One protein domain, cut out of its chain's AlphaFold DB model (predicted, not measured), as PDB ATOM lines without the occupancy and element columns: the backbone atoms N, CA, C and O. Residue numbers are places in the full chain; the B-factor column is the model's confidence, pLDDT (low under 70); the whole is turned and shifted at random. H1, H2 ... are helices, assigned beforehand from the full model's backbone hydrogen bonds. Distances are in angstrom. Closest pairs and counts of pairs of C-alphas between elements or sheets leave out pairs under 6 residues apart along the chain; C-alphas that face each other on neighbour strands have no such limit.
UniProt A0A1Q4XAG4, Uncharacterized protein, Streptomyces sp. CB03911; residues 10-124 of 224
ATOM      1  N   ARG A  10     -48.531-125.588  57.996       70.75
ATOM      2  CA  ARG A  10     -47.835-124.361  58.395       70.75
ATOM      3  C   ARG A  10     -47.129-124.514  59.744       70.75
ATOM      4  O   ARG A  10     -45.982-124.100  59.859       70.75
ATOM      5  N   GLU A  11     -47.766-125.158  60.717       68.94
ATOM      6  CA  GLU A  11     -47.151-125.476  62.014       68.94
ATOM      7  C   GLU A  11     -46.010-126.484  61.859       68.94
ATOM      8  O   GLU A  11     -44.952-126.316  62.460       68.94
ATOM      9  N   ARG A  12     -46.158-127.471  60.964       68.44
ATOM     10  CA  ARG A  12     -45.069-128.408  60.633       68.44
ATOM     11  C   ARG A  12     -43.857-127.696  60.023       68.44
ATOM     12  O   ARG A  12     -42.734-127.958  60.432       68.44
ATOM     13  N   ALA A  13     -44.080-126.766  59.093       68.19
ATOM     14  CA  ALA A  13     -43.001-125.984  58.485       68.19
ATOM     15  C   ALA A  13     -42.322-125.027  59.483       68.19
ATOM     16  O   ALA A  13     -41.120-124.797  59.389       68.19
ATOM     17  N   ALA A  14     -43.074-124.488  60.450       67.81
ATOM     18  CA  ALA A  14     -42.514-123.663  61.517       67.81
ATOM     19  C   ALA A  14     -41.592-124.472  62.447       67.81
ATOM     20  O   ALA A  14     -40.561-123.961  62.876       67.81
ATOM     21  N   LEU A  15     -41.922-125.742  62.705       67.56
ATOM     22  CA  LEU A  15     -41.072-126.642  63.488       67.56
ATOM     23  C   LEU A  15     -39.773-127.009  62.751       67.56
ATOM     24  O   LEU A  15     -38.725-127.084  63.383       67.56
ATOM     25  N   ASP A  16     -39.808-127.170  61.423       68.25
ATOM     26  CA  ASP A  16     -38.622-127.514  60.617       68.25
ATOM     27  C   ASP A  16     -37.529-126.428  60.590       68.25
ATOM     28  O   ASP A  16     -36.363-126.750  60.366       68.25
ATOM     29  N   GLY A  17     -37.869-125.160  60.847       69.06
ATOM     30  CA  GLY A  17     -36.904-124.050  60.872       69.06
ATOM     31  C   GLY A  17     -36.420-123.628  62.264       69.06
ATOM     32  O   GLY A  17     -35.471-122.854  62.361       69.06
ATOM     33  N   ALA A  18     -37.061-124.097  63.339       72.31
ATOM     34  CA  ALA A  18     -36.861-123.551  64.686       72.31
ATOM     35  C   ALA A  18     -35.582-124.039  65.393       72.31
ATOM     36  O   ALA A  18     -35.133-123.409  66.348       72.31
ATOM     37  N   PHE A  19     -34.987-125.143  64.935       81.88
ATOM     38  CA  PHE A  19     -33.878-125.815  65.622       81.88
ATOM     39  C   PHE A  19     -32.654-125.950  64.719       81.88
ATOM     40  O   PHE A  19     -32.190-127.054  64.443       81.88
ATOM     41  N   THR A  20     -32.138-124.826  64.219       85.94
ATOM     42  CA  THR A  20     -30.870-124.825  63.479       85.94
ATOM     43  C   THR A  20     -29.691-125.059  64.424       85.94
ATOM     44  O   THR A  20     -29.730-124.682  65.596       85.94
ATOM     45  N   SER A  21     -28.611-125.656  63.907       85.69
ATOM     46  CA  SER A  21     -27.393-125.917  64.688       85.69
ATOM     47  C   SER A  21     -26.848-124.664  65.381       85.69
ATOM     48  O   SER A  21     -26.406-124.747  66.525       85.69
ATOM     49  N   ASP A  22     -26.910-123.513  64.711       88.81
ATOM     50  CA  ASP A  22     -26.407-122.247  65.244       88.81
ATOM     51  C   ASP A  22     -27.263-121.764  66.418       88.81
ATOM     52  O   ASP A  22     -26.722-121.409  67.464       88.81
ATOM     53  N   ALA A  23     -28.593-121.838  66.298       91.56
ATOM     54  CA  ALA A  23     -29.496-121.465  67.382       91.56
ATOM     55  C   ALA A  23     -29.279-122.353  68.617       91.56
ATOM     56  O   ALA A  23     -29.123-121.848  69.728       91.56
ATOM     57  N   LEU A  24     -29.182-123.672  68.411       92.69
ATOM     58  CA  LEU A  24     -28.956-124.643  69.485       92.69
ATOM     59  C   LEU A  24     -27.602-124.459  70.189       92.69
ATOM     60  O   LEU A  24     -27.496-124.745  71.376       92.69
ATOM     61  N   SER A  25     -26.574-123.975  69.483       92.31
ATOM     62  CA  SER A  25     -25.233-123.770  70.058       92.31
ATOM     63  C   SER A  25     -25.182-122.674  71.126       92.31
ATOM     64  O   SER A  25     -24.303-122.689  71.984       92.31
ATOM     65  N   THR A  26     -26.143-121.748  71.089       95.00
ATOM     66  CA  THR A  26     -26.255-120.642  72.051       95.00
ATOM     67  C   THR A  26     -27.157-120.963  73.240       95.00
ATOM     68  O   THR A  26     -27.213-120.176  74.182       95.00
ATOM     69  N   MET A  27     -27.865-122.095  73.197       95.94
ATOM     70  CA  MET A  27     -28.790-122.497  74.248       95.94
ATOM     71  C   MET A  27     -28.057-123.173  75.405       95.94
ATOM     72  O   MET A  27     -27.163-123.997  75.192       95.94
ATOM     73  N   ASP A  28     -28.479-122.863  76.626       97.12
ATOM     74  CA  ASP A  28     -28.028-123.575  77.818       97.12
ATOM     75  C   ASP A  28     -28.716-124.949  77.970       97.12
ATOM     76  O   ASP A  28     -29.583-125.353  77.187       97.12
ATOM     77  N   VAL A  29     -28.310-125.700  78.996       96.31
ATOM     78  CA  VAL A  29     -28.832-127.049  79.266       96.31
ATOM     79  C   VAL A  29     -30.342-127.040  79.519       96.31
ATOM     80  O   VAL A  29     -31.037-127.949  79.061       96.31
ATOM     81  N   GLU A  30     -30.874-126.041  80.223       96.94
ATOM     82  CA  GLU A  30     -32.298-125.966  80.554       96.94
ATOM     83  C   GLU A  30     -33.136-125.685  79.301       96.94
ATOM     84  O   GLU A  30     -34.101-126.402  79.020       96.94
ATOM     85  N   GLN A  31     -32.704-124.722  78.488       96.12
ATOM     86  CA  GLN A  31     -33.324-124.372  77.212       96.12
ATOM     87  C   GLN A  31     -33.322-125.550  76.233       96.12
ATOM     88  O   GLN A  31     -34.345-125.834  75.601       96.12
ATOM     89  N   LEU A  32     -32.202-126.274  76.131       95.88
ATOM     90  CA  LEU A  32     -32.106-127.484  75.312       95.88
ATOM     91  C   LEU A  32     -33.028-128.592  75.828       95.88
ATOM     92  O   LEU A  32     -33.675-129.281  75.039       95.88
ATOM     93  N   THR A  33     -33.130-128.742  77.147       95.56
ATOM     94  CA  THR A  33     -34.009-129.738  77.762       95.56
ATOM     95  C   THR A  33     -35.479-129.452  77.442       95.56
ATOM     96  O   THR A  33     -36.212-130.349  77.013       95.56
ATOM     97  N   ASP A  34     -35.904-128.192  77.553       94.44
ATOM     98  CA  ASP A  34     -37.263-127.760  77.214       94.44
ATOM     99  C   ASP A  34     -37.565-127.872  75.718       94.44
ATOM    100  O   ASP A  34     -38.665-128.286  75.329       94.44
ATOM    101  N   ALA A  35     -36.597-127.522  74.868       93.44
ATOM    102  CA  ALA A  35     -36.690-127.705  73.425       93.44
ATOM    103  C   ALA A  35     -36.909-129.183  73.073       93.44
ATOM    104  O   ALA A  35     -37.857-129.518  72.360       93.44
ATOM    105  N   GLY A  36     -36.093-130.075  73.638       93.50
ATOM    106  CA  GLY A  36     -36.226-131.516  73.447       93.50
ATOM    107  C   GLY A  36     -37.592-132.028  73.903       93.50
ATOM    108  O   GLY A  36     -38.255-132.754  73.163       93.50
ATOM    109  N   ALA A  37     -38.061-131.595  75.078       94.19
ATOM    110  CA  ALA A  37     -39.340-132.028  75.636       94.19
ATOM    111  C   ALA A  37     -40.535-131.607  74.763       94.19
ATOM    112  O   ALA A  37     -41.517-132.344  74.631       94.19
ATOM    113  N   LYS A  38     -40.471-130.426  74.132       92.69
ATOM    114  CA  LYS A  38     -41.471-129.983  73.143       92.69
ATOM    115  C   LYS A  38     -41.483-130.892  71.911       92.69
ATOM    116  O   LYS A  38     -42.561-131.290  71.473       92.69
ATOM    117  N   ILE A  39     -40.313-131.263  71.389       91.19
ATOM    118  CA  ILE A  39     -40.204-132.137  70.210       91.19
ATOM    119  C   ILE A  39     -40.708-133.553  70.521       91.19
ATOM    120  O   ILE A  39     -41.434-134.135  69.717       91.19
ATOM    121  N   VAL A  40     -40.369-134.103  71.692       90.75
ATOM    122  CA  VAL A  40     -40.830-135.435  72.121       90.75
ATOM    123  C   VAL A  40     -42.355-135.479  72.252       90.75
ATOM    124  O   VAL A  40     -42.973-136.431  71.775       90.75
ATOM    125  N   ARG A  41     -42.982-134.439  72.822       90.31
ATOM    126  CA  ARG A  41     -44.452-134.327  72.874       90.31
ATOM    127  C   ARG A  41     -45.073-134.311  71.482       90.31
ATOM    128  O   ARG A  41     -45.946-135.123  71.199       90.31
ATOM    129  N   ALA A  42     -44.555-133.462  70.595       87.88
ATOM    130  CA  ALA A  42     -45.028-133.386  69.216       87.88
ATOM    131  C   ALA A  42     -44.869-134.724  68.466       87.88
ATOM    132  O   ALA A  42     -45.707-135.080  67.640       87.88
ATOM    133  N   TYR A  43     -43.814-135.492  68.755       87.12
ATOM    134  CA  TYR A  43     -43.641-136.832  68.197       87.12
ATOM    135  C   TYR A  43     -44.695-137.821  68.703       87.12
ATOM    136  O   TYR A  43     -45.245-138.574  67.902       87.12
ATOM    137  N   ALA A  44     -44.992-137.814  70.004       86.69
ATOM    138  CA  ALA A  44     -45.971-138.720  70.602       86.69
ATOM    139  C   ALA A  44     -47.400-138.495  70.075       86.69
ATOM    140  O   ALA A  44     -48.184-139.436  70.014       86.69
ATOM    141  N   GLU A  45     -47.725-137.272  69.656       86.38
ATOM    142  CA  GLU A  45     -49.023-136.931  69.059       86.38
ATOM    143  C   GLU A  45     -49.155-137.376  67.591       86.38
ATOM    144  O   GLU A  45     -50.267-137.557  67.095       86.38
ATOM    145  N   VAL A  46     -48.039-137.562  66.873       83.38
ATOM    146  CA  VAL A  46     -48.026-137.812  65.422       83.38
ATOM    147  C   VAL A  46     -47.403-139.177  65.125       83.38
ATOM    148  O   VAL A  46     -46.249-139.289  64.713       83.38
ATOM    149  N   GLU A  47     -48.212-140.227  65.276       63.56
ATOM    150  CA  GLU A  47     -47.805-141.644  65.291       63.56
ATOM    151  C   GLU A  47     -47.041-142.138  64.031       63.56
ATOM    152  O   GLU A  47     -46.380-143.176  64.075       63.56
ATOM    153  N   HIS A  48     -47.057-141.402  62.904       55.94
ATOM    154  CA  HIS A  48     -46.556-141.907  61.610       55.94
ATOM    155  C   HIS A  48     -45.741-140.951  60.713       55.94
ATOM    156  O   HIS A  48     -45.346-141.364  59.623       55.94
ATOM    157  N   VAL A  49     -45.454-139.697  61.097       57.50
ATOM    158  CA  VAL A  49     -44.919-138.705  60.120       57.50
ATOM    159  C   VAL A  49     -43.508-138.183  60.418       57.50
ATOM    160  O   VAL A  49     -42.871-137.585  59.555       57.50
ATOM    161  N   ALA A  50     -42.934-138.409  61.591       70.69
ATOM    162  CA  ALA A  50     -41.957-137.438  62.072       70.69
ATOM    163  C   ALA A  50     -40.469-137.827  61.945       70.69
ATOM    164  O   ALA A  50     -39.692-137.630  62.877       70.69
ATOM    165  N   VAL A  51     -40.021-138.300  60.772       81.88
ATOM    166  CA  VAL A  51     -38.566-138.417  60.497       81.88
ATOM    167  C   VAL A  51     -37.863-137.065  60.718       81.88
ATOM    168  O   VAL A  51     -36.740-137.028  61.219       81.88
ATOM    169  N   GLY A  52     -38.550-135.957  60.409       86.25
ATOM    170  CA  GLY A  52     -38.101-134.593  60.711       86.25
ATOM    171  C   GLY A  52     -37.939-134.333  62.212       86.25
ATOM    172  O   GLY A  52     -36.846-133.971  62.640       86.25
ATOM    173  N   LEU A  53     -38.966-134.608  63.031       90.06
ATOM    174  CA  LEU A  53     -38.898-134.395  64.487       90.06
ATOM    175  C   LEU A  53     -37.833-135.274  65.153       90.06
ATOM    176  O   LEU A  53     -37.132-134.809  66.044       90.06
ATOM    177  N   MET A  54     -37.653-136.521  64.706       92.12
ATOM    178  CA  MET A  54     -36.592-137.392  65.231       92.12
ATOM    179  C   MET A  54     -35.196-136.847  64.928       92.12
ATOM    180  O   MET A  54     -34.304-136.935  65.772       92.12
ATOM    181  N   ARG A  55     -35.002-136.249  63.745       92.62
ATOM    182  CA  ARG A  55     -33.756-135.551  63.420       92.62
ATOM    183  C   ARG A  55     -33.574-134.307  64.291       92.62
ATOM    184  O   ARG A  55     -32.499-134.154  64.852       92.62
ATOM    185  N   GLN A  56     -34.596-133.464  64.438       92.94
ATOM    186  CA  GLN A  56     -34.522-132.262  65.281       92.94
ATOM    187  C   GLN A  56     -34.206-132.615  66.739       92.94
ATOM    188  O   GLN A  56     -33.308-132.032  67.340       92.94
ATOM    189  N   LEU A  57     -34.874-133.632  67.293       95.06
ATOM    190  CA  LEU A  57     -34.582-134.140  68.631       95.06
ATOM    191  C   LEU A  57     -33.137-134.640  68.734       95.06
ATOM    192  O   LEU A  57     -32.461-134.368  69.720       95.06
ATOM    193  N   ALA A  58     -32.628-135.324  67.708       96.19
ATOM    194  CA  ALA A  58     -31.228-135.734  67.671       96.19
ATOM    195  C   ALA A  58     -30.253-134.546  67.638       96.19
ATOM    196  O   ALA A  58     -29.186-134.649  68.238       96.19
ATOM    197  N   GLU A  59     -30.606-133.430  66.996       96.19
ATOM    198  CA  GLU A  59     -29.804-132.199  67.031       96.19
ATOM    199  C   GLU A  59     -29.795-131.561  68.424       96.19
ATOM    200  O   GLU A  59     -28.726-131.181  68.899       96.19
ATOM    201  N   VAL A  60     -30.935-131.536  69.123       97.25
ATOM    202  CA  VAL A  60     -31.013-131.076  70.522       97.25
ATOM    203  C   VAL A  60     -30.174-131.962  71.449       97.25
ATOM    204  O   VAL A  60     -29.361-131.459  72.222       97.25
ATOM    205  N   ILE A  61     -30.313-133.288  71.353       97.69
ATOM    206  CA  ILE A  61     -29.527-134.229  72.169       97.69
ATOM    207  C   ILE A  61     -28.032-134.128  71.839       97.69
ATOM    208  O   ILE A  61     -27.189-134.265  72.726       97.69
ATOM    209  N   TRP A  62     -27.677-133.876  70.577       97.38
ATOM    210  CA  TRP A  62     -26.296-133.612  70.185       97.38
ATOM    211  C   TRP A  62     -25.766-132.302  70.782       97.38
ATOM    212  O   TRP A  62     -24.651-132.287  71.293       97.38
ATOM    213  N   ALA A  63     -26.555-131.228  70.780       97.31
ATOM    214  CA  ALA A  63     -26.175-129.974  71.425       97.31
ATOM    215  C   ALA A  63     -25.950-130.160  72.935       97.31
ATOM    216  O   ALA A  63     -24.937-129.698  73.454       97.31
ATOM    217  N   LEU A  64     -26.808-130.934  73.617       97.69
ATOM    218  CA  LEU A  64     -26.592-131.299  75.024       97.69
ATOM    219  C   LEU A  64     -25.243-131.995  75.226       97.69
ATOM    220  O   LEU A  64     -24.498-131.631  76.127       97.69
ATOM    221  N   ARG A  65     -24.878-132.955  74.369       97.81
ATOM    222  CA  ARG A  65     -23.563-133.618  74.448       97.81
ATOM    223  C   ARG A  65     -22.396-132.643  74.373       97.81
ATOM    224  O   ARG A  65     -21.426-132.825  75.096       97.81
ATOM    225  N   LEU A  66     -22.491-131.629  73.514       96.56
ATOM    226  CA  LEU A  66     -21.455-130.605  73.390       96.56
ATOM    227  C   LEU A  66     -21.374-129.719  74.640       96.56
ATOM    228  O   LEU A  66     -20.272-129.420  75.080       96.56
ATOM    229  N   GLN A  67     -22.512-129.373  75.255       97.62
ATOM    230  CA  GLN A  67     -22.540-128.619  76.521       97.62
ATOM    231  C   GLN A  67     -21.863-129.371  77.680       97.62
ATOM    232  O   GLN A  67     -21.325-128.749  78.592       97.62
ATOM    233  N   PHE A  68     -21.860-130.706  77.640       97.62
ATOM    234  CA  PHE A  68     -21.193-131.561  78.629       97.62
ATOM    235  C   PHE A  68     -19.787-132.030  78.211       97.62
ATOM    236  O   PHE A  68     -19.229-132.891  78.889       97.62
ATOM    237  N   ASP A  69     -19.227-131.517  77.107       97.12
ATOM    238  CA  ASP A  69     -17.953-131.973  76.515       97.12
ATOM    239  C   ASP A  69     -17.881-133.507  76.327       97.12
ATOM    240  O   ASP A  69     -16.862-134.170  76.521       97.12
ATOM    241  N   ASP A  70     -19.018-134.109  75.967       96.75
ATOM    242  CA  ASP A  70     -19.198-135.555  75.879       96.75
ATOM    243  C   ASP A  70     -19.885-135.955  74.564       96.75
ATOM    244  O   ASP A  70     -21.039-136.402  74.536       96.75
ATOM    245  N   PRO A  71     -19.173-135.869  73.426       95.62
ATOM    246  CA  PRO A  71     -19.729-136.219  72.120       95.62
ATOM    247  C   PRO A  71     -20.191-137.687  72.034       95.62
ATOM    248  O   PRO A  71     -21.013-138.039  71.177       95.62
ATOM    249  N   ARG A  72     -19.717-138.579  72.918       95.69
ATOM    250  CA  ARG A  72     -20.129-139.996  72.946       95.69
ATOM    251  C   ARG A  72     -21.396-140.230  73.766       95.69
ATOM    252  O   ARG A  72     -22.090-141.212  73.496       95.69
ATOM    253  N   GLY A  73     -21.729-139.326  74.681       96.31
ATOM    254  CA  GLY A  73     -22.867-139.440  75.583       96.31
ATOM    255  C   GLY A  73     -22.671-140.516  76.656       96.31
ATOM    256  O   GLY A  73     -23.587-141.301  76.904       96.31
ATOM    257  N   GLN A  74     -21.465-140.622  77.214       96.75
ATOM    258  CA  GLN A  74     -21.093-141.602  78.245       96.75
ATOM    259  C   GLN A  74     -21.139-141.047  79.676       96.75
ATOM    260  O   GLN A  74     -21.337-141.806  80.630       96.75
ATOM    261  N   SER A  75     -20.977-139.741  79.848       97.69
ATOM    262  CA  SER A  75     -21.010-139.070  81.143       97.69
ATOM    263  C   SER A  75     -22.381-139.227  81.808       97.69
ATOM    264  O   SER A  75     -23.420-139.334  81.149       97.69
ATOM    265  N   GLN A  76     -22.386-139.315  83.140       97.81
ATOM    266  CA  GLN A  76     -23.632-139.442  83.899       97.81
ATOM    267  C   GLN A  76     -24.453-138.148  83.821       97.81
ATOM    268  O   GLN A  76     -25.645-138.214  83.553       97.81
ATOM    269  N   ALA A  77     -23.798-136.986  83.925       97.88
ATOM    270  CA  ALA A  77     -24.454-135.679  83.864       97.88
ATOM    271  C   ALA A  77     -25.243-135.465  82.557       97.88
ATOM    272  O   ALA A  77     -26.408-135.069  82.595       97.88
ATOM    273  N   TYR A  78     -24.660-135.818  81.403       97.69
ATOM    274  CA  TYR A  78     -25.390-135.816  80.132       97.69
ATOM    275  C   TYR A  78     -26.576-136.789  80.149       97.69
ATOM    276  O   TYR A  78     -27.646-136.451  79.650       97.69
ATOM    277  N   ARG A  79     -26.401-138.006  80.681       97.69
ATOM    278  CA  ARG A  79     -27.472-139.016  80.707       97.69
ATOM    279  C   ARG A  79     -28.655-138.565  81.555       97.69
ATOM    280  O   ARG A  79     -29.793-138.791  81.147       97.69
ATOM    281  N   ASP A  80     -28.392-137.887  82.664       97.94
ATOM    282  CA  ASP A  80     -29.427-137.308  83.518       97.94
ATOM    283  C   ASP A  80     -30.176-136.189  82.771       97.94
ATOM    284  O   ASP A  80     -31.404-136.226  82.689       97.94
ATOM    285  N   ALA A  81     -29.458-135.267  82.115       97.75
ATOM    286  CA  ALA A  81     -30.064-134.203  81.303       97.75
ATOM    287  C   ALA A  81     -30.858-134.744  80.095       97.75
ATOM    288  O   ALA A  81     -31.950-134.276  79.787       97.75
ATOM    289  N   ALA A  82     -30.346-135.771  79.416       97.06
ATOM    290  CA  ALA A  82     -31.052-136.415  78.314       97.06
ATOM    291  C   ALA A  82     -32.305-137.163  78.796       97.06
ATOM    292  O   ALA A  82     -33.309-137.162  78.093       97.06
ATOM    293  N   SER A  83     -32.274-137.777  79.982       96.19
ATOM    294  CA  SER A  83     -33.456-138.411  80.588       96.19
ATOM    295  C   SER A  83     -34.500-137.364  80.983       96.19
ATOM    296  O   SER A  83     -35.701-137.581  80.820       96.19
ATOM    297  N   GLU A  84     -34.047-136.188  81.424       97.62
ATOM    298  CA  GLU A  84     -34.919-135.067  81.760       97.62
ATOM    299  C   GLU A  84     -35.776-134.604  80.582       97.62
ATOM    300  O   GLU A  84     -36.958-134.310  80.765       97.62
ATOM    301  N   VAL A  85     -35.217-134.605  79.367       97.69
ATOM    302  CA  VAL A  85     -35.945-134.291  78.128       97.69
ATOM    303  C   VAL A  85     -37.207-135.149  77.991       97.69
ATOM    304  O   VAL A  85     -38.294-134.625  77.740       97.69
ATOM    305  N   TYR A  86     -37.079-136.466  78.172       95.56
ATOM    306  CA  TYR A  86     -38.201-137.401  78.040       95.56
ATOM    307  C   TYR A  86     -39.155-137.309  79.234       95.56
ATOM    308  O   TYR A  86     -40.372-137.286  79.043       95.56
ATOM    309  N   ARG A  87     -38.620-137.139  80.452       95.75
ATOM    310  CA  ARG A  87     -39.426-136.951  81.667       95.75
ATOM    311  C   ARG A  87     -40.329-135.720  81.568       95.75
ATOM    312  O   ARG A  87     -41.525-135.823  81.830       95.75
ATOM    313  N   ARG A  88     -39.791-134.570  81.141       96.38
ATOM    314  CA  ARG A  88     -40.566-133.327  80.943       96.38
ATOM    315  C   ARG A  88     -41.589-133.436  79.816       96.38
ATOM    316  O   ARG A  88     -42.581-132.710  79.818       96.38
ATOM    317  N   ALA A  89     -41.364-134.325  78.852       93.88
ATOM    318  CA  ALA A  89     -42.321-134.565  77.785       93.88
ATOM    319  C   ALA A  89     -43.567-135.330  78.263       93.88
ATOM    320  O   ALA A  89     -44.606-135.235  77.615       93.88
ATOM    321  N   GLY A  90     -43.485-136.063  79.380       94.06
ATOM    322  CA  GLY A  90     -44.618-136.808  79.937       94.06
ATOM    323  C   GLY A  90     -45.136-137.914  79.013       94.06
ATOM    324  O   GLY A  90     -46.329-138.213  79.016       94.06
ATOM    325  N   VAL A  91     -44.263-138.485  78.179       89.75
ATOM    326  CA  VAL A  91     -44.630-139.554  77.245       89.75
ATOM    327  C   VAL A  91     -44.668-140.914  77.937       89.75
ATOM    328  O   VAL A  91     -43.963-141.151  78.913       89.75
ATOM    329  N   ALA A  92     -45.494-141.824  77.421       92.69
ATOM    330  CA  ALA A  92     -45.543-143.195  77.921       92.69
ATOM    331  C   ALA A  92     -44.197-143.927  77.688       92.69
ATOM    332  O   ALA A  92     -43.576-143.692  76.644       92.69
ATOM    333  N   PRO A  93     -43.791-144.865  78.571       90.94
ATOM    334  CA  PRO A  93     -42.507-145.573  78.471       90.94
ATOM    335  C   PRO A  93     -42.248-146.236  77.107       90.94
ATOM    336  O   PRO A  93     -41.177-146.079  76.526       90.94
ATOM    337  N   ASP A  94     -43.257-146.884  76.519       89.25
ATOM    338  CA  ASP A  94     -43.135-147.530  75.200       89.25
ATOM    339  C   ASP A  94     -42.875-146.528  74.060       89.25
ATOM    340  O   ASP A  94     -42.313-146.855  73.011       89.25
ATOM    341  N   SER A  95     -43.337-145.286  74.217       88.75
ATOM    342  CA  SER A  95     -43.096-144.215  73.246       88.75
ATOM    343  C   SER A  95     -41.713-143.599  73.436       88.75
ATOM    344  O   SER A  95     -41.058-143.271  72.445       88.75
ATOM    345  N   GLU A  96     -41.246-143.509  74.683       91.75
ATOM    346  CA  GLU A  96     -39.883-143.105  75.028       91.75
ATOM    347  C   GLU A  96     -38.849-144.062  74.423       91.75
ATOM    348  O   GLU A  96     -37.967-143.615  73.690       91.75
ATOM    349  N   GLU A  97     -38.992-145.375  74.625       92.00
ATOM    350  CA  GLU A  97     -38.042-146.367  74.100       92.00
ATOM    351  C   GLU A  97     -37.951-146.326  72.563       92.00
ATOM    352  O   GLU A  97     -36.858-146.342  71.974       92.00
ATOM    353  N   ARG A  98     -39.104-146.207  71.891       89.94
ATOM    354  CA  ARG A  98     -39.172-146.058  70.430       89.94
ATOM    355  C   ARG A  98     -38.502-144.764  69.963       89.94
ATOM    356  O   ARG A  98     -37.720-144.799  69.008       89.94
ATOM    357  N   ALA A  99     -38.767-143.640  70.630       91.12
ATOM    358  CA  ALA A  99     -38.137-142.359  70.318       91.12
ATOM    359  C   ALA A  99     -36.614-142.424  70.514       91.12
ATOM    360  O   ALA A  99     -35.867-142.079  69.598       91.12
ATOM    361  N   MET A 100     -36.139-142.955  71.646       93.81
ATOM    362  CA  MET A 100     -34.711-143.122  71.937       93.81
ATOM    363  C   MET A 100     -33.996-143.963  70.876       93.81
ATOM    364  O   MET A 100     -32.897-143.614  70.433       93.81
ATOM    365  N   THR A 101     -34.620-145.062  70.442       92.69
ATOM    366  CA  THR A 101     -34.073-145.946  69.403       92.69
ATOM    367  C   THR A 101     -33.906-145.212  68.071       92.69
ATOM    368  O   THR A 101     -32.837-145.278  67.454       92.69
ATOM    369  N   ASN A 102     -34.923-144.453  67.657       91.94
ATOM    370  CA  ASN A 102     -34.881-143.652  66.432       91.94
ATOM    371  C   ASN A 102     -33.850-142.517  66.524       91.94
ATOM    372  O   ASN A 102     -33.013-142.360  65.631       91.94
ATOM    373  N   VAL A 103     -33.846-141.766  67.627       94.56
ATOM    374  CA  VAL A 103     -32.903-140.667  67.886       94.56
ATOM    375  C   VAL A 103     -31.456-141.154  67.851       94.56
ATOM    376  O   VAL A 103     -30.610-140.518  67.223       94.56
ATOM    377  N   ARG A 104     -31.155-142.318  68.441       94.81
ATOM    378  CA  ARG A 104     -29.803-142.904  68.430       94.81
ATOM    379  C   ARG A 104     -29.264-143.095  67.012       94.81
ATOM    380  O   ARG A 104     -28.088-142.822  66.762       94.81
ATOM    381  N   TRP A 105     -30.110-143.534  66.078       92.50
ATOM    382  CA  TRP A 105     -29.725-143.677  64.673       92.50
ATOM    383  C   TRP A 105     -29.371-142.325  64.036       92.50
ATOM    384  O   TRP A 105     -28.361-142.220  63.335       92.50
ATOM    385  N   HIS A 106     -30.160-141.283  64.311       94.06
ATOM    386  CA  HIS A 106     -29.914-139.932  63.806       94.06
ATOM    387  C   HIS A 106     -28.645-139.304  64.397       94.06
ATOM    388  O   HIS A 106     -27.847-138.765  63.636       94.06
ATOM    389  N   ILE A 107     -28.399-139.456  65.703       95.62
ATOM    390  CA  ILE A 107     -27.164-138.989  66.359       95.62
ATOM    391  C   ILE A 107     -25.930-139.610  65.698       95.62
ATOM    392  O   ILE A 107     -24.968-138.908  65.400       95.62
ATOM    393  N   GLY A 108     -25.963-140.915  65.413       94.00
ATOM    394  CA  GLY A 108     -24.846-141.591  64.752       94.00
ATOM    395  C   GLY A 108     -24.548-141.055  63.346       94.00
ATOM    396  O   GLY A 108     -23.392-141.084  62.917       94.00
ATOM    397  N   ASN A 109     -25.558-140.565  62.623       93.62
ATOM    398  CA  ASN A 109     -25.348-139.887  61.341       93.62
ATOM    399  C   ASN A 109     -24.832-138.456  61.549       93.62
ATOM    400  O   ASN A 109     -23.828-138.102  60.941       93.62
ATOM    401  N   LEU A 110     -25.435-137.684  62.461       93.88
ATOM    402  CA  LEU A 110     -25.015-136.313  62.784       93.88
ATOM    403  C   LEU A 110     -23.545-136.238  63.211       93.88
ATOM    404  O   LEU A 110     -22.822-135.367  62.745       93.88
ATOM    405  N   GLN A 111     -23.079-137.188  64.028       95.06
ATOM    406  CA  GLN A 111     -21.668-137.290  64.414       95.06
ATOM    407  C   GLN A 111     -20.737-137.326  63.199       95.06
ATOM    408  O   GLN A 111     -19.683-136.714  63.229       95.06
ATOM    409  N   ARG A 112     -21.114-138.017  62.122       94.12
ATOM    410  CA  ARG A 112     -20.280-138.147  60.917       94.12
ATOM    411  C   ARG A 112     -20.455-137.011  59.926       94.12
ATOM    412  O   ARG A 112     -19.603-136.812  59.076       94.12
ATOM    413  N   GLU A 113     -21.570-136.299  60.018       93.06
ATOM    414  CA  GLU A 113     -21.789-135.069  59.264       93.06
ATOM    415  C   GLU A 113     -21.005-133.898  59.878       93.06
ATOM    416  O   GLU A 113     -20.600-132.998  59.150       93.06
ATOM    417  N   ARG A 114     -20.793-133.903  61.204       94.06
ATOM    418  CA  ARG A 114     -20.207-132.775  61.949       94.06
ATOM    419  C   ARG A 114     -18.761-132.976  62.392       94.06
ATOM    420  O   ARG A 114     -18.080-131.982  62.618       94.06
ATOM    421  N   LEU A 115     -18.314-134.216  62.564       94.62
ATOM    422  CA  LEU A 115     -16.947-134.518  62.979       94.62
ATOM    423  C   LEU A 115     -16.116-134.965  61.783       94.62
ATOM    424  O   LEU A 115     -16.589-135.718  60.929       94.62
ATOM    425  N   ASP A 116     -14.856-134.548  61.760       95.19
ATOM    426  CA  ASP A 116     -13.898-135.034  60.777       95.19
ATOM    427  C   ASP A 116     -13.420-136.470  61.090       95.19
ATOM    428  O   ASP A 116     -13.702-137.058  62.142       95.19
ATOM    429  N   ALA A 117     -12.673-137.068  60.160       92.00
ATOM    430  CA  ALA A 117     -12.180-138.436  60.305       92.00
ATOM    431  C   ALA A 117     -11.216-138.619  61.494       92.00
ATOM    432  O   ALA A 117     -11.182-139.702  62.087       92.00
ATOM    433  N   GLN A 118     -10.439-137.593  61.859       93.31
ATOM    434  CA  GLN A 118      -9.506-137.662  62.985       93.31
ATOM    435  C   GLN A 118     -10.263-137.640  64.315       93.31
ATOM    436  O   GLN A 118      -9.998-138.473  65.182       93.31
ATOM    437  N   GLN A 119     -11.256-136.761  64.444       95.44
ATOM    438  CA  GLN A 119     -12.154-136.679  65.592       95.44
ATOM    439  C   GLN A 119     -12.951-137.976  65.763       95.44
ATOM    440  O   GLN A 119     -12.993-138.540  66.856       95.44
ATOM    441  N   LEU A 120     -13.526-138.514  64.680       95.88
ATOM    442  CA  LEU A 120     -14.225-139.803  64.719       95.88
ATOM    443  C   LEU A 120     -13.299-140.929  65.192       95.88
ATOM    444  O   LEU A 120     -13.685-141.709  66.065       95.88
ATOM    445  N   LYS A 121     -12.061-140.981  64.683       93.12
ATOM    446  CA  LYS A 121     -11.056-141.962  65.107       93.12
ATOM    447  C   LYS A 121     -10.690-141.809  66.585       93.12
ATOM    448  O   LYS A 121     -10.639-142.817  67.287       93.12
ATOM    449  N   ALA A 122     -10.488-140.582  67.068       95.56
ATOM    450  CA  ALA A 122     -10.199-140.302  68.477       95.56
ATOM    451  C   ALA A 122     -11.328-140.778  69.407       95.56
ATOM    452  O   ALA A 122     -11.073-141.280  70.498       95.56
ATOM    453  N   LEU A 123     -12.581-140.711  68.944       94.44
ATOM    454  CA  LEU A 123     -13.750-141.220  69.664       94.44
ATOM    455  C   LEU A 123     -13.988-142.734  69.484       94.44
ATOM    456  O   LEU A 123     -14.959-143.269  70.028       94.44
ATOM    457  N   GLY A 124     -13.140-143.436  68.726       94.25
ATOM    458  CA  GLY A 124     -13.301-144.860  68.414       94.25
ATOM    459  C   GLY A 124     -14.496-145.157  67.499       94.25
ATOM    460  O   GLY A 124     -15.079-146.240  67.562       94.25
TER     461      GLY A 124
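This is residues 10 to 124 of the 224 residues of an uncharacterized protein of Streptomyces sp. CB03911 (UniProt A0A1Q4XAG4). Helix H4 runs through the middle, and H3, H4 and H5 form a splayed three-helix bundle, up and down, each helix running against the one before it. The longest helix, H6, crosses H4 nearly at a right angle, short H2 packs on H4, and H1 and H7 lie toward opposite ends of the longest axis. The printed part has 115 residues with seven named helices, H1 to H7 in chain order, and no named strand; its class is all helix. It is compact, with a radius of gyration of the C-alphas of 13.6 A, and rounded, spanning 39 by 29 by 25 A.

H1, residues 10 to 17, only just touches H4, residues 51 to 67, with 3 pairs of C-alphas within 8 A; the closest C-alphas are those of Asp 16 and Gly 52, 7.1 A apart. H4 is the hub, touching five helices. H2, residues 21 to 25, touches residues 59 to 63 of H4 alone, the closest C-alphas being those of Leu 24 and Ala 63, 6.3 A apart. H3, residues 29 to 45, forms a helical hairpin with H4 at a shallow tilt of 18 degrees, opposite ways; the C-alphas of Gly 36 and Leu 57 come closest, at 5.7 A. H5, residues 76 to 89, touches H3 at a steep tilt of 44 degrees, the same way, with the C-alphas of Ala 37 and Ala 89 closest, at 4.5 A. H4 and H5 form a second helical hairpin; the closest C-alphas are those of Arg 65 and Tyr 78, 6.4 A apart. H6, residues 93 to 114, touches H4 and is only just about perpendicular to it, at 70.0 degrees; the C-alphas of Ala 58 and Val 103 are closest, at 5.2 A. H7, residues 117 to 122, touches no helix but is near H6. Every O i to N i+4 pair is within hydrogen-bond range in H2, H3, H4 and H7; the figures are 3 of 4 in H1, 9 of 10 in H5 and 16 of 18 in H6.

H1 begins at C-alpha 10, at (-47.835, -124.361, 58.395). H3 and H4 each measure 24.7 A from first to last C-alpha, H5 20.3 A and H6 30.6 A. H1, H2 and H7 are shorter. H7 ends at C-alpha 122, at (-10.199, -140.302, 68.477).

The two C-alphas farthest apart are those of Arg 10 and Ala 122, 42.1 A. The printed part has no cut and no long link. Mean pLDDT of the printed part is 90.6; residues 11 to 17 and 47 to 49 are under 70.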